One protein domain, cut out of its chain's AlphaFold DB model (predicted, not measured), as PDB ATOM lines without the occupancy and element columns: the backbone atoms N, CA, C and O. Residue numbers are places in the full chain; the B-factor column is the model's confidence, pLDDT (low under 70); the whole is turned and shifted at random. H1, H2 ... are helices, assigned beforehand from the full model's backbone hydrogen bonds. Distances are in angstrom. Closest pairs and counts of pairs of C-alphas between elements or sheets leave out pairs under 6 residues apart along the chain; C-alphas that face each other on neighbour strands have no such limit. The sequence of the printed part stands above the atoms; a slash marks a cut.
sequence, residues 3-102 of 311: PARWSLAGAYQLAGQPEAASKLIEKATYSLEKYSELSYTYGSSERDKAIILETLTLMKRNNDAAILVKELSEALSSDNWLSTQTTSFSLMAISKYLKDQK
ATOM      1  N   PRO A   3     -11.709 -19.957  12.740       88.88
ATOM      2  CA  PRO A   3     -12.705 -20.603  13.602       88.88
ATOM      3  C   PRO A   3     -12.481 -20.313  15.089       88.88
ATOM      4  O   PRO A   3     -13.435 -20.017  15.795       88.88
ATOM      5  N   ALA A   4     -11.231 -20.292  15.570       91.50
ATOM      6  CA  ALA A   4     -10.942 -19.977  16.973       91.50
ATOM      7  C   ALA A   4     -11.372 -18.552  17.366       91.50
ATOM      8  O   ALA A   4     -11.854 -18.336  18.476       91.50
ATOM      9  N   ARG A   5     -11.231 -17.579  16.453       93.31
ATOM     10  CA  ARG A   5     -11.693 -16.199  16.666       93.31
ATOM     11  C   ARG A   5     -13.216 -16.140  16.797       93.31
ATOM     12  O   ARG A   5     -13.711 -15.466  17.695       93.31
ATOM     13  N   TRP A   6     -13.936 -16.852  15.931       94.50
ATOM     14  CA  TRP A   6     -15.396 -16.940  15.988       94.50
ATOM     15  C   TRP A   6     -15.874 -17.652  17.255       94.50
ATOM     16  O   TRP A   6     -16.690 -17.095  17.979       94.50
ATOM     17  N   SER A   7     -15.282 -18.796  17.606       94.31
ATOM     18  CA  SER A   7     -15.588 -19.489  18.863       94.31
ATOM     19  C   SER A   7     -15.367 -18.598  20.089       94.31
ATOM     20  O   SER A   7     -16.191 -18.589  21.002       94.31
ATOM     21  N   LEU A   8     -14.285 -17.808  20.106       95.62
ATOM     22  CA  LEU A   8     -14.011 -16.871  21.197       95.62
ATOM     23  C   LEU A   8     -15.057 -15.748  21.265       95.62
ATOM     24  O   LEU A   8     -15.502 -15.396  22.354       95.62
ATOM     25  N   ALA A   9     -15.492 -15.210  20.123       96.12
ATOM     26  CA  ALA A   9     -16.570 -14.225  20.091       96.12
ATOM     27  C   ALA A   9     -17.892 -14.806  20.625       96.12
ATOM     28  O   ALA A   9     -18.564 -14.156  21.425       96.12
ATOM     29  N   GLY A  10     -18.222 -16.054  20.271       95.25
ATOM     30  CA  GLY A  10     -19.361 -16.773  20.844       95.25
ATOM     31  C   GLY A  10     -19.262 -16.921  22.365       95.25
ATOM     32  O   GLY A  10     -20.241 -16.684  23.074       95.25
ATOM     33  N   ALA A  11     -18.069 -17.225  22.886       97.00
ATOM     34  CA  ALA A  11     -17.829 -17.298  24.327       97.00
ATOM     35  C   ALA A  11     -18.037 -15.941  25.026       97.00
ATOM     36  O   ALA A  11     -18.715 -15.888  26.051       97.00
ATOM     37  N   TYR A  12     -17.535 -14.837  24.458       97.62
ATOM     38  CA  TYR A  12     -17.785 -13.490  24.989       97.62
ATOM     39  C   TYR A  12     -19.272 -13.124  24.978       97.62
ATOM     40  O   TYR A  12     -19.773 -12.572  25.958       97.62
ATOM     41  N   GLN A  13     -19.995 -13.473  23.911       96.88
ATOM     42  CA  GLN A  13     -21.437 -13.247  23.825       96.88
ATOM     43  C   GLN A  13     -22.188 -13.998  24.935       96.88
ATOM     44  O   GLN A  13     -23.050 -13.418  25.593       96.88
ATOM     45  N   LEU A  14     -21.839 -15.267  25.173       96.06
ATOM     46  CA  LEU A  14     -22.418 -16.079  26.250       96.06
ATOM     47  C   LEU A  14     -22.053 -15.558  27.646       96.06
ATOM     48  O   LEU A  14     -22.870 -15.637  28.558       96.06
ATOM     49  N   ALA A  15     -20.858 -14.988  27.806       97.56
ATOM     50  CA  ALA A  15     -20.398 -14.369  29.047       97.56
ATOM     51  C   ALA A  15     -21.005 -12.973  29.311       97.56
ATOM     52  O   ALA A  15     -20.614 -12.311  30.271       97.56
ATOM     53  N   GLY A  16     -21.931 -12.503  28.467       96.44
ATOM     54  CA  GLY A  16     -22.573 -11.194  28.621       96.44
ATOM     55  C   GLY A  16     -21.701 -10.012  28.187       96.44
ATOM     56  O   GLY A  16     -21.944  -8.893  28.625       96.44
ATOM     57  N   GLN A  17     -20.703 -10.236  27.325       97.25
ATOM     58  CA  GLN A  17     -19.797  -9.209  26.793       97.25
ATOM     59  C   GLN A  17     -19.982  -9.021  25.268       97.25
ATOM     60  O   GLN A  17     -19.074  -9.321  24.485       97.25
ATOM     61  N   PRO A  18     -21.150  -8.527  24.805       95.62
ATOM     62  CA  PRO A  18     -21.474  -8.432  23.375       95.62
ATOM     63  C   PRO A  18     -20.571  -7.457  22.603       95.62
ATOM     64  O   PRO A  18     -20.310  -7.649  21.414       95.62
ATOM     65  N   GLU A  19     -20.053  -6.426  23.271       95.81
ATOM     66  CA  GLU A  19     -19.127  -5.448  22.686       95.81
ATOM     67  C   GLU A  19     -17.779  -6.094  22.348       95.81
ATOM     68  O   GLU A  19     -17.263  -5.926  21.241       95.81
ATOM     69  N   ALA A  20     -17.238  -6.901  23.267       95.62
ATOM     70  CA  ALA A  20     -16.012  -7.662  23.046       95.62
ATOM     71  C   ALA A  20     -16.195  -8.700  21.927       95.62
ATOM     72  O   ALA A  20     -15.339  -8.809  21.044       95.62
ATOM     73  N   ALA A  21     -17.335  -9.403  21.918       95.25
ATOM     74  CA  ALA A  21     -17.693 -10.336  20.850       95.25
ATOM     75  C   ALA A  21     -17.737  -9.642  19.478       95.25
ATOM     76  O   ALA A  21     -17.099 -10.099  18.530       95.25
ATOM     77  N   SER A  22     -18.426  -8.501  19.385       94.06
ATOM     78  CA  SER A  22     -18.562  -7.725  18.144       94.06
ATOM     79  C   SER A  22     -17.217  -7.209  17.640       94.06
ATOM     80  O   SER A  22     -16.901  -7.359  16.459       94.06
ATOM     81  N   LYS A  23     -16.378  -6.688  18.542       94.75
ATOM     82  CA  LYS A  23     -15.035  -6.192  18.214       94.75
ATOM     83  C   LYS A  23     -14.121  -7.287  17.659       94.75
ATOM     84  O   LYS A  23     -13.308  -7.024  16.776       94.75
ATOM     85  N   LEU A  24     -14.250  -8.525  18.142       92.25
ATOM     86  CA  LEU A  24     -13.459  -9.651  17.635       92.25
ATOM     87  C   LEU A  24     -13.801 -10.018  16.190       92.25
ATOM     88  O   LEU A  24     -12.908 -10.439  15.452       92.25
ATOM     89  N   ILE A  25     -15.062  -9.870  15.781       92.69
ATOM     90  CA  ILE A  25     -15.533 -10.309  14.459       92.69
ATOM     91  C   ILE A  25     -15.691  -9.173  13.445       92.69
ATOM     92  O   ILE A  25     -15.981  -9.443  12.286       92.69
ATOM     93  N   GLU A  26     -15.457  -7.922  13.841       87.75
ATOM     94  CA  GLU A  26     -15.638  -6.731  12.996       87.75
ATOM     95  C   GLU A  26     -14.899  -6.822  11.647       87.75
ATOM     96  O   GLU A  26     -15.407  -6.387  10.619       87.75
ATOM     97  N   LYS A  27     -13.714  -7.446  11.639       81.81
ATOM     98  CA  LYS A  27     -12.890  -7.673  10.436       81.81
ATOM     99  C   LYS A  27     -12.795  -9.148  10.040       81.81
ATOM    100  O   LYS A  27     -11.874  -9.541   9.324       81.81
ATOM    101  N   ALA A  28     -13.659  -9.999  10.585       81.75
ATOM    102  CA  ALA A  28     -13.659 -11.416  10.258       81.75
ATOM    103  C   ALA A  28     -14.431 -11.654   8.953       81.75
ATOM    104  O   ALA A  28     -15.520 -11.124   8.756       81.75
ATOM    105  N   THR A  29     -13.858 -12.463   8.065       80.31
ATOM    106  CA  THR A  29     -14.554 -12.934   6.863       80.31
ATOM    107  C   THR A  29     -15.515 -14.072   7.209       80.31
ATOM    108  O   THR A  29     -15.273 -14.839   8.147       80.31
ATOM    109  N   TYR A  30     -16.583 -14.182   6.422       77.31
ATOM    110  CA  TYR A  30     -17.498 -15.328   6.392       77.31
ATOM    111  C   TYR A  30     -17.072 -16.377   5.358       77.31
ATOM    112  O   TYR A  30     -17.467 -17.535   5.444       77.31
ATOM    113  N   SER A  31     -16.263 -15.964   4.377       76.56
ATOM    114  CA  SER A  31     -15.802 -16.813   3.285       76.56
ATOM    115  C   SER A  31     -14.524 -17.539   3.675       76.56
ATOM    116  O   SER A  31     -13.547 -16.919   4.099       76.56
ATOM    117  N   LEU A  32     -14.541 -18.851   3.481       83.06
ATOM    118  CA  LEU A  32     -13.438 -19.767   3.728       83.06
ATOM    119  C   LEU A  32     -13.067 -20.443   2.412       83.06
ATOM    120  O   LEU A  32     -13.950 -20.901   1.685       83.06
ATOM    121  N   GLU A  33     -11.770 -20.513   2.119       86.12
ATOM    122  CA  GLU A  33     -11.275 -21.372   1.046       86.12
ATOM    123  C   GLU A  33     -11.592 -22.833   1.364       86.12
ATOM    124  O   GLU A  33     -11.647 -23.233   2.530       86.12
ATOM    125  N   LYS A  34     -11.819 -23.635   0.321       86.69
ATOM    126  CA  LYS A  34     -12.150 -25.047   0.491       86.69
ATOM    127  C   LYS A  34     -10.931 -25.800   1.018       86.69
ATOM    128  O   LYS A  34      -9.886 -25.807   0.372       86.69
ATOM    129  N   TYR A  35     -11.082 -26.463   2.159       89.06
ATOM    130  CA  TYR A  35     -10.029 -27.283   2.749       89.06
ATOM    131  C   TYR A  35     -10.616 -28.455   3.541       89.06
ATOM    132  O   TYR A  35     -11.765 -28.404   3.985       89.06
ATOM    133  N   SER A  36      -9.804 -29.495   3.734       85.19
ATOM    134  CA  SER A  36     -10.066 -30.581   4.681       85.19
ATOM    135  C   SER A  36      -8.758 -30.975   5.367       85.19
ATOM    136  O   SER A  36      -7.746 -31.195   4.699       85.19
ATOM    137  N   GLU A  37      -8.762 -31.026   6.695       85.12
ATOM    138  CA  GLU A  37      -7.642 -31.478   7.518       85.12
ATOM    139  C   GLU A  37      -7.808 -32.949   7.900       85.12
ATOM    140  O   GLU A  37      -8.870 -33.378   8.344       85.12
ATOM    141  N   LEU A  38      -6.713 -33.708   7.820       79.81
ATOM    142  CA  LEU A  38      -6.707 -35.117   8.218       79.81
ATOM    143  C   LEU A  38      -6.625 -35.318   9.738       79.81
ATOM    144  O   LEU A  38      -7.033 -36.361  10.226       79.81
ATOM    145  N   SER A  39      -6.081 -34.356  10.493       81.94
ATOM    146  CA  SER A  39      -5.790 -34.528  11.924       81.94
ATOM    147  C   SER A  39      -5.885 -33.221  12.719       81.94
ATOM    148  O   SER A  39      -6.147 -32.156  12.166       81.94
ATOM    149  N   TYR A  40      -5.582 -33.289  14.020       86.38
ATOM    150  CA  TYR A  40      -5.591 -32.177  14.981       86.38
ATOM    151  C   TYR A  40      -6.979 -31.597  15.222       86.38
ATOM    152  O   TYR A  40      -7.655 -31.998  16.165       86.38
ATOM    153  N   THR A  41      -7.394 -30.633  14.400       86.19
ATOM    154  CA  THR A  41      -8.704 -30.007  14.563       86.19
ATOM    155  C   THR A  41      -9.776 -30.752  13.780       86.19
ATOM    156  O   THR A  41     -10.962 -30.509  14.009       86.19
ATOM    157  N   TYR A  42      -9.379 -31.665  12.880       86.38
ATOM    158  CA  TYR A  42     -10.292 -32.389  11.988       86.38
ATOM    159  C   TYR A  42     -11.197 -31.407  11.223       86.38
ATOM    160  O   TYR A  42     -12.407 -31.605  11.088       86.38
ATOM    161  N   GLY A  43     -10.622 -30.251  10.871       88.31
ATOM    162  CA  GLY A  43     -11.326 -29.115  10.301       88.31
ATOM    163  C   GLY A  43     -11.654 -29.293   8.833       88.31
ATOM    164  O   GLY A  43     -10.965 -29.987   8.096       88.31
ATOM    165  N   SER A  44     -12.715 -28.622   8.420       92.25
ATOM    166  CA  SER A  44     -13.090 -28.442   7.025       92.25
ATOM    167  C   SER A  44     -13.713 -27.062   6.867       92.25
ATOM    168  O   SER A  44     -14.170 -26.460   7.848       92.25
ATOM    169  N   SER A  45     -13.765 -26.561   5.634       93.19
ATOM    170  CA  SER A  45     -14.439 -25.297   5.320       93.19
ATOM    171  C   SER A  45     -15.881 -25.264   5.833       93.19
ATOM    172  O   SER A  45     -16.322 -24.278   6.419       93.19
ATOM    173  N   GLU A  46     -16.612 -26.358   5.662       94.12
ATOM    174  CA  GLU A  46     -17.997 -26.532   6.076       94.12
ATOM    175  C   GLU A  46     -18.110 -26.600   7.607       94.12
ATOM    176  O   GLU A  46     -18.965 -25.933   8.190       94.12
ATOM    177  N   ARG A  47     -17.207 -27.319   8.291       94.19
ATOM    178  CA  ARG A  47     -17.182 -27.348   9.763       94.19
ATOM    179  C   ARG A  47     -16.945 -25.955  10.340       94.19
ATOM    180  O   ARG A  47     -17.587 -25.569  11.315       94.19
ATOM    181  N   ASP A  48     -16.039 -25.189   9.745       94.94
ATOM    182  CA  ASP A  48     -15.747 -23.832  10.198       94.94
ATOM    183  C   ASP A  48     -16.910 -22.875   9.936       94.94
ATOM    184  O   ASP A  48     -17.261 -22.099  10.824       94.94
ATOM    185  N   LYS A  49     -17.581 -22.976   8.784       95.44
ATOM    186  CA  LYS A  49     -18.832 -22.241   8.527       95.44
ATOM    187  C   LYS A  49     -19.907 -22.563   9.564       95.44
ATOM    188  O   LYS A  49     -20.614 -21.659   9.999       95.44
ATOM    189  N   ALA A  50     -20.007 -23.813  10.012       95.94
ATOM    190  CA  ALA A  50     -20.935 -24.194  11.074       95.94
ATOM    191  C   ALA A  50     -20.607 -23.523  12.424       95.94
ATOM    192  O   ALA A  50     -21.515 -23.053  13.110       95.94
ATOM    193  N   ILE A  51     -19.325 -23.388  12.780       95.69
ATOM    194  CA  ILE A  51     -18.890 -22.630  13.973       95.69
ATOM    195  C   ILE A  51     -19.270 -21.144  13.855       95.69
ATOM    196  O   ILE A  51     -19.758 -20.538  14.816       95.69
ATOM    197  N   ILE A  52     -19.065 -20.555  12.674       95.81
ATOM    198  CA  ILE A  52     -19.437 -19.161  12.400       95.81
ATOM    199  C   ILE A  52     -20.955 -18.987  12.533       95.81
ATOM    200  O   ILE A  52     -21.406 -18.073  13.224       95.81
ATOM    201  N   LEU A  53     -21.744 -19.891  11.944       95.50
ATOM    202  CA  LEU A  53     -23.205 -19.892  12.036       95.50
ATOM    203  C   LEU A  53     -23.686 -19.932  13.492       95.50
ATOM    204  O   LEU A  53     -24.566 -19.157  13.874       95.50
ATOM    205  N   GLU A  54     -23.109 -20.806  14.317       94.88
ATOM    206  CA  GLU A  54     -23.471 -20.886  15.732       94.88
ATOM    207  C   GLU A  54     -23.217 -19.553  16.451       94.88
ATOM    208  O   GLU A  54     -24.081 -19.057  17.174       94.88
ATOM    209  N   THR A  55     -22.067 -18.928  16.194       95.25
ATOM    210  CA  THR A  55     -21.706 -17.646  16.811       95.25
ATOM    211  C   THR A  55     -22.632 -16.519  16.356       95.25
ATOM    212  O   THR A  55     -23.125 -15.751  17.182       95.25
ATOM    213  N   LEU A  56     -22.943 -16.436  15.060       94.56
ATOM    214  CA  LEU A  56     -23.891 -15.450  14.530       94.56
ATOM    215  C   LEU A  56     -25.294 -15.623  15.115       94.56
ATOM    216  O   LEU A  56     -25.954 -14.631  15.429       94.56
ATOM    217  N   THR A  57     -25.720 -16.871  15.317       93.94
ATOM    218  CA  THR A  57     -26.996 -17.196  15.967       93.94
ATOM    219  C   THR A  57     -27.018 -16.686  17.411       93.94
ATOM    220  O   THR A  57     -27.965 -16.004  17.808       93.94
ATOM    221  N   LEU A  58     -25.952 -16.929  18.185       94.62
ATOM    222  CA  LEU A  58     -25.817 -16.426  19.560       94.62
ATOM    223  C   LEU A  58     -25.860 -14.895  19.631       94.62
ATOM    224  O   LEU A  58     -26.482 -14.331  20.530       94.62
ATOM    225  N   MET A  59     -25.235 -14.224  18.663       93.56
ATOM    226  CA  MET A  59     -25.191 -12.763  18.559       93.56
ATOM    227  C   MET A  59     -26.453 -12.151  17.926       93.56
ATOM    228  O   MET A  59     -26.496 -10.943  17.702       93.56
ATOM    229  N   LYS A  60     -27.475 -12.961  17.611       92.00
ATOM    230  CA  LYS A  60     -28.733 -12.535  16.967       92.00
ATOM    231  C   LYS A  60     -28.544 -11.845  15.608       92.00
ATOM    232  O   LYS A  60     -29.397 -11.078  15.162       92.00
ATOM    233  N   ARG A  61     -27.460 -12.169  14.897       91.38
ATOM    234  CA  ARG A  61     -27.168 -11.694  13.533       91.38
ATOM    235  C   ARG A  61     -27.848 -12.584  12.487       91.38
ATOM    236  O   ARG A  61     -27.198 -13.253  11.689       91.38
ATOM    237  N   ASN A  62     -29.181 -12.610  12.513       86.19
ATOM    238  CA  ASN A  62     -29.987 -13.606  11.788       86.19
ATOM    239  C   ASN A  62     -29.830 -13.554  10.259       86.19
ATOM    240  O   ASN A  62     -29.863 -14.603   9.619       86.19
ATOM    241  N   ASN A  63     -29.648 -12.361   9.682       86.12
ATOM    242  CA  ASN A  63     -29.473 -12.193   8.235       86.12
ATOM    243  C   ASN A  63     -28.145 -12.793   7.754       86.12
ATOM    244  O   ASN A  63     -28.124 -13.518   6.764       86.12
ATOM    245  N   ASP A  64     -27.060 -12.551   8.492       90.06
ATOM    246  CA  ASP A  64     -25.743 -13.117   8.179       90.06
ATOM    247  C   ASP A  64     -25.748 -14.641   8.379       90.06
ATOM    248  O   ASP A  64     -25.240 -15.396   7.552       90.06
ATOM    249  N   ALA A  65     -26.395 -15.108   9.453       91.38
ATOM    250  CA  ALA A  65     -26.572 -16.528   9.726       91.38
ATOM    251  C   ALA A  65     -27.358 -17.250   8.613       91.38
ATOM    252  O   ALA A  65     -26.993 -18.361   8.236       91.38
ATOM    253  N   ALA A  66     -28.388 -16.618   8.038       87.75
ATOM    254  CA  ALA A  66     -29.200 -17.212   6.972       87.75
ATOM    255  C   ALA A  66     -28.379 -17.575   5.719       87.75
ATOM    256  O   ALA A  66     -28.659 -18.591   5.078       87.75
ATOM    257  N   ILE A  67     -27.346 -16.787   5.396       89.75
ATOM    258  CA  ILE A  67     -26.433 -17.066   4.275       89.75
ATOM    259  C   ILE A  67     -25.698 -18.389   4.526       89.75
ATOM    260  O   ILE A  67     -25.721 -19.282   3.681       89.75
ATOM    261  N   LEU A  68     -25.124 -18.561   5.721       92.94
ATOM    262  CA  LEU A  68     -24.392 -19.781   6.076       92.94
ATOM    263  C   LEU A  68     -25.302 -21.002   6.208       92.94
ATOM    264  O   LEU A  68     -24.890 -22.103   5.854       92.94
ATOM    265  N   VAL A  69     -26.545 -20.831   6.671       90.88
ATOM    266  CA  VAL A  69     -27.532 -21.925   6.689       90.88
ATOM    267  C   VAL A  69     -27.765 -22.452   5.281       90.88
ATOM    268  O   VAL A  69     -27.790 -23.669   5.096       90.88
ATOM    269  N   LYS A  70     -27.909 -21.563   4.292       87.38
ATOM    270  CA  LYS A  70     -28.086 -21.961   2.894       87.38
ATOM    271  C   LYS A  70     -26.871 -22.739   2.387       87.38
ATOM    272  O   LYS A  70     -27.041 -23.860   1.920       87.38
ATOM    273  N   GLU A  71     -25.665 -22.200   2.557       91.56
ATOM    274  CA  GLU A  71     -24.427 -22.855   2.104       91.56
ATOM    275  C   GLU A  71     -24.208 -24.229   2.756       91.56
ATOM    276  O   GLU A  71     -23.863 -25.200   2.085       91.56
ATOM    277  N   LEU A  72     -24.439 -24.341   4.068       92.00
ATOM    278  CA  LEU A  72     -24.312 -25.612   4.784       92.00
ATOM    279  C   LEU A  72     -25.402 -26.606   4.383       92.00
ATOM    280  O   LEU A  72     -25.133 -27.802   4.305       92.00
ATOM    281  N   SER A  73     -26.621 -26.134   4.110       86.75
ATOM    282  CA  SER A  73     -27.712 -26.990   3.628       86.75
ATOM    283  C   SER A  73     -27.417 -27.536   2.234       86.75
ATOM    284  O   SER A  73     -27.667 -28.713   1.981       86.75
ATOM    285  N   GLU A  74     -26.848 -26.714   1.351       86.69
ATOM    286  CA  GLU A  74     -26.374 -27.132   0.029       86.69
ATOM    287  C   GLU A  74     -25.258 -28.177   0.154       86.69
ATOM    288  O   GLU A  74     -25.349 -29.237  -0.463       86.69
ATOM    289  N   ALA A  75     -24.262 -27.947   1.017       89.06
ATOM    290  CA  ALA A  75     -23.194 -28.916   1.263       89.06
ATOM    291  C   ALA A  75     -23.733 -30.252   1.811       89.06
ATOM    292  O   ALA A  75     -23.403 -31.313   1.280       89.06
ATOM    293  N   LEU A  76     -24.613 -30.210   2.819       86.56
ATOM    294  CA  LEU A  76     -25.239 -31.390   3.435       86.56
ATOM    295  C   LEU A  76     -26.161 -32.168   2.487       86.56
ATOM    296  O   LEU A  76     -26.407 -33.354   2.723       86.56
ATOM    297  N   SER A  77     -26.705 -31.501   1.468       79.50
ATOM    298  CA  SER A  77     -27.597 -32.104   0.471       79.50
ATOM    299  C   SER A  77     -26.868 -32.525  -0.805       79.50
ATOM    300  O   SER A  77     -27.495 -33.105  -1.684       79.50
ATOM    301  N   SER A  78     -25.572 -32.223  -0.920       83.50
ATOM    302  CA  SER A  78     -24.760 -32.607  -2.072       83.50
ATOM    303  C   SER A  78     -24.332 -34.076  -2.014       83.50
ATOM    304  O   SER A  78     -24.294 -34.678  -0.941       83.50
ATOM    305  N   ASP A  79     -23.922 -34.621  -3.160       75.19
ATOM    306  CA  ASP A  79     -23.332 -35.966  -3.264       75.19
ATOM    307  C   ASP A  79     -21.886 -36.036  -2.740       75.19
ATOM    308  O   ASP A  79     -21.235 -37.080  -2.803       75.19
ATOM    309  N   ASN A  80     -21.347 -34.922  -2.233       81.38
ATOM    310  CA  ASN A  80     -20.007 -34.910  -1.669       81.38
ATOM    311  C   ASN A  80     -19.997 -35.637  -0.324       81.38
ATOM    312  O   ASN A  80     -20.841 -35.410   0.543       81.38
ATOM    313  N   TRP A  81     -18.978 -36.468  -0.121       81.88
ATOM    314  CA  TRP A  81     -18.741 -37.071   1.179       81.88
ATOM    315  C   TRP A  81     -18.399 -35.996   2.220       81.88
ATOM    316  O   TRP A  81     -17.593 -35.098   1.962       81.88
ATOM    317  N   LEU A  82     -18.990 -36.110   3.409       86.06
ATOM    318  CA  LEU A  82     -18.721 -35.248   4.556       86.06
ATOM    319  C   LEU A  82     -18.282 -36.106   5.739       86.06
ATOM    320  O   LEU A  82     -18.936 -37.093   6.075       86.06
ATOM    321  N   SER A  83     -17.216 -35.687   6.422       85.56
ATOM    322  CA  SER A  83     -16.767 -36.365   7.638       85.56
ATOM    323  C   SER A  83     -17.820 -36.287   8.746       85.56
ATOM    324  O   SER A  83     -18.673 -35.389   8.767       85.56
ATOM    325  N   THR A  84     -17.738 -37.193   9.721       85.62
ATOM    326  CA  THR A  84     -18.623 -37.184  10.898       85.62
ATOM    327  C   THR A  84     -18.572 -35.844  11.633       85.62
ATOM    328  O   THR A  84     -19.612 -35.330  12.036       85.62
ATOM    329  N   GLN A  85     -17.379 -35.248  11.752       87.81
ATOM    330  CA  GLN A  85     -17.168 -33.921  12.346       87.81
ATOM    331  C   GLN A  85     -17.883 -32.825  11.550       87.81
ATOM    332  O   GLN A  85     -18.641 -32.035  12.103       87.81
ATOM    333  N   THR A  86     -17.688 -32.802  10.231       90.94
ATOM    334  CA  THR A  86     -18.320 -31.801   9.364       90.94
ATOM    335  C   THR A  86     -19.842 -31.898   9.423       90.94
ATOM    336  O   THR A  86     -20.535 -30.893   9.593       90.94
ATOM    337  N   THR A  87     -20.363 -33.122   9.344       89.88
ATOM    338  CA  THR A  87     -21.799 -33.397   9.381       89.88
ATOM    339  C   THR A  87     -22.408 -33.001  10.727       89.88
ATOM    340  O   THR A  87     -23.434 -32.321  10.758       89.88
ATOM    341  N   SER A  88     -21.780 -33.381  11.844       90.38
ATOM    342  CA  SER A  88     -22.314 -33.126  13.186       90.38
ATOM    343  C   SER A  88     -22.349 -31.636  13.525       90.38
ATOM    344  O   SER A  88     -23.390 -31.140  13.959       90.38
ATOM    345  N   PHE A  89     -21.262 -30.903  13.260       95.06
ATOM    346  CA  PHE A  89     -21.199 -29.459  13.490       95.06
ATOM    347  C   PHE A  89     -22.234 -28.716  12.647       95.06
ATOM    348  O   PHE A  89     -22.962 -27.876  13.177       95.06
ATOM    349  N   SER A  90     -22.351 -29.061  11.362       93.88
ATOM    350  CA  SER A  90     -23.305 -28.420  10.451       93.88
ATOM    351  C   SER A  90     -24.751 -28.630  10.906       93.88
ATOM    352  O   SER A  90     -25.506 -27.666  11.035       93.88
ATOM    353  N   LEU A  91     -25.130 -29.872  11.229       90.38
ATOM    354  CA  LEU A  91     -26.474 -30.189  11.720       90.38
ATOM    355  C   LEU A  91     -26.775 -29.505  13.059       90.38
ATOM    356  O   LEU A  91     -27.874 -28.983  13.252       90.38
ATOM    357  N   MET A  92     -25.807 -29.475  13.978       92.94
ATOM    358  CA  MET A  92     -25.962 -28.810  15.271       92.94
ATOM    359  C   MET A  92     -26.166 -27.299  15.110       92.94
ATOM    360  O   MET A  92     -27.082 -26.743  15.719       92.94
ATOM    361  N   ALA A  93     -25.345 -26.635  14.295       94.00
ATOM    362  CA  ALA A  93     -25.423 -25.195  14.078       94.00
ATOM    363  C   ALA A  93     -26.747 -24.788  13.409       94.00
ATOM    364  O   ALA A  93     -27.417 -23.868  13.882       94.00
ATOM    365  N   ILE A  94     -27.181 -25.527  12.379       90.69
ATOM    366  CA  ILE A  94     -28.484 -25.315  11.728       90.69
ATOM    367  C   ILE A  94     -29.629 -25.535  12.725       90.69
ATOM    368  O   ILE A  94     -30.552 -24.728  12.790       90.69
ATOM    369  N   SER A  95     -29.565 -26.583  13.552       86.44
ATOM    370  CA  SER A  95     -30.583 -26.850  14.577       86.44
ATOM    371  C   SER A  95     -30.703 -25.705  15.591       86.44
ATOM    372  O   SER A  95     -31.813 -25.263  15.903       86.44
ATOM    373  N   LYS A  96     -29.571 -25.159  16.062       89.56
ATOM    374  CA  LYS A  96     -29.544 -23.991  16.959       89.56
ATOM    375  C   LYS A  96     -30.152 -22.753  16.299       89.56
ATOM    376  O   LYS A  96     -30.967 -22.086  16.929       89.56
ATOM    377  N   TYR A  97     -29.825 -22.492  15.032       89.19
ATOM    378  CA  TYR A  97     -30.430 -21.403  14.262       89.19
ATOM    379  C   TYR A  97     -31.953 -21.558  14.142       89.19
ATOM    380  O   TYR A  97     -32.707 -20.641  14.469       89.19
ATOM    381  N   LEU A  98     -32.431 -22.744  13.751       83.31
ATOM    382  CA  LEU A  98     -33.861 -23.021  13.568       83.31
ATOM    383  C   LEU A  98     -34.660 -22.977  14.877       83.31
ATOM    384  O   LEU A  98     -35.849 -22.659  14.858       83.31
ATOM    385  N   LYS A  99     -34.032 -23.270  16.023       80.50
ATOM    386  CA  LYS A  99     -34.670 -23.138  17.341       80.50
ATOM    387  C   LYS A  99     -35.085 -21.692  17.631       80.50
ATOM    388  O   LYS A  99     -36.153 -21.484  18.212       80.50
ATOM    389  N   ASP A 100     -34.262 -20.734  17.216       74.94
ATOM    390  CA  ASP A 100     -34.500 -19.298  17.387       74.94
ATOM    391  C   ASP A 100     -35.361 -18.710  16.257       74.94
ATOM    392  O   ASP A 100     -36.010 -17.685  16.449       74.94
ATOM    393  N   GLN A 101     -35.407 -19.384  15.103       71.19
ATOM    394  CA  GLN A 101     -36.152 -18.997  13.900       71.19
ATOM    395  C   GLN A 101     -37.305 -19.963  13.606       71.19
ATOM    396  O   GLN A 101     -37.478 -20.395  12.465       71.19
ATOM    397  N   LYS A 102     -38.079 -20.356  14.632       63.66
ATOM    398  CA  LYS A 102     -39.202 -21.289  14.448       63.66
ATOM    399  C   LYS A 102     -40.089 -20.787  13.303       63.66
ATOM    400  O   LYS A 102     -40.650 -19.699  13.439       63.66
TER     401      LYS A 102
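This is residues 3 to 102 of the 311 residues of the protein "bMG10 domain-containing protein" of Bacteroidales bacterium (UniProt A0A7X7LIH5). Three helices, H3, H4 and H5, make an up-and-down bundle, each running against the one before it, and a helical hairpin of H1 and H2 packs through H1 on the side of H3 away from H4 and H5. H3 is in the middle of the domain, and a long loop, residues 26 to 44, leads from H2 back to the start of H3. The printed part has 100 residues, with five named helices in the order H1 to H5 and no named strand: all helix. It is compact, with a radius of gyration of the C-alphas of 13.1 A and spans of 39 by 33 by 19 A.

H5, residues 84 to 100, touches H3, residues 45 to 58, the same way at a shallow tilt of 23 degrees; their closest C-alphas, of Thr 86 and Arg 47, are 4.6 A apart. H4, residues 62 to 77, forms a hairpin with H3 at 33 degrees, a tilt only just shallow; the closest C-alphas, of Ala 65 and Leu 53, are 5.3 A apart. H4 and H5 are also a hairpin, at a steep tilt of 39 degrees. H3, the hub, touches H1, residues 3 to 14, at 4.7 A between the closest C-alphas, of Thr 55 and Gly 10. H1 forms a hairpin with H2, residues 18 to 25, at 8 degrees. Each O i to N i+4 pair is within hydrogen-bond range in H1, H2 and H3; H4 has 10 of 12 and H5 12 of 13.

H5 is 24.8 A long and ends at C-alpha 100 (-34.500, -19.298, 17.387). H4 measures 21.8 A, H3 20.3 A, H1 16.6 A and H2 10.9 A. H1 begins at C-alpha 3 (-12.705, -20.603, 13.602).

The C-alphas farthest apart, of Gln 17 and Asp 79, are 40.4 A apart. The printed part has no cut, and H2 to H3 is a long link. Residue 102 has pLDDT under 70.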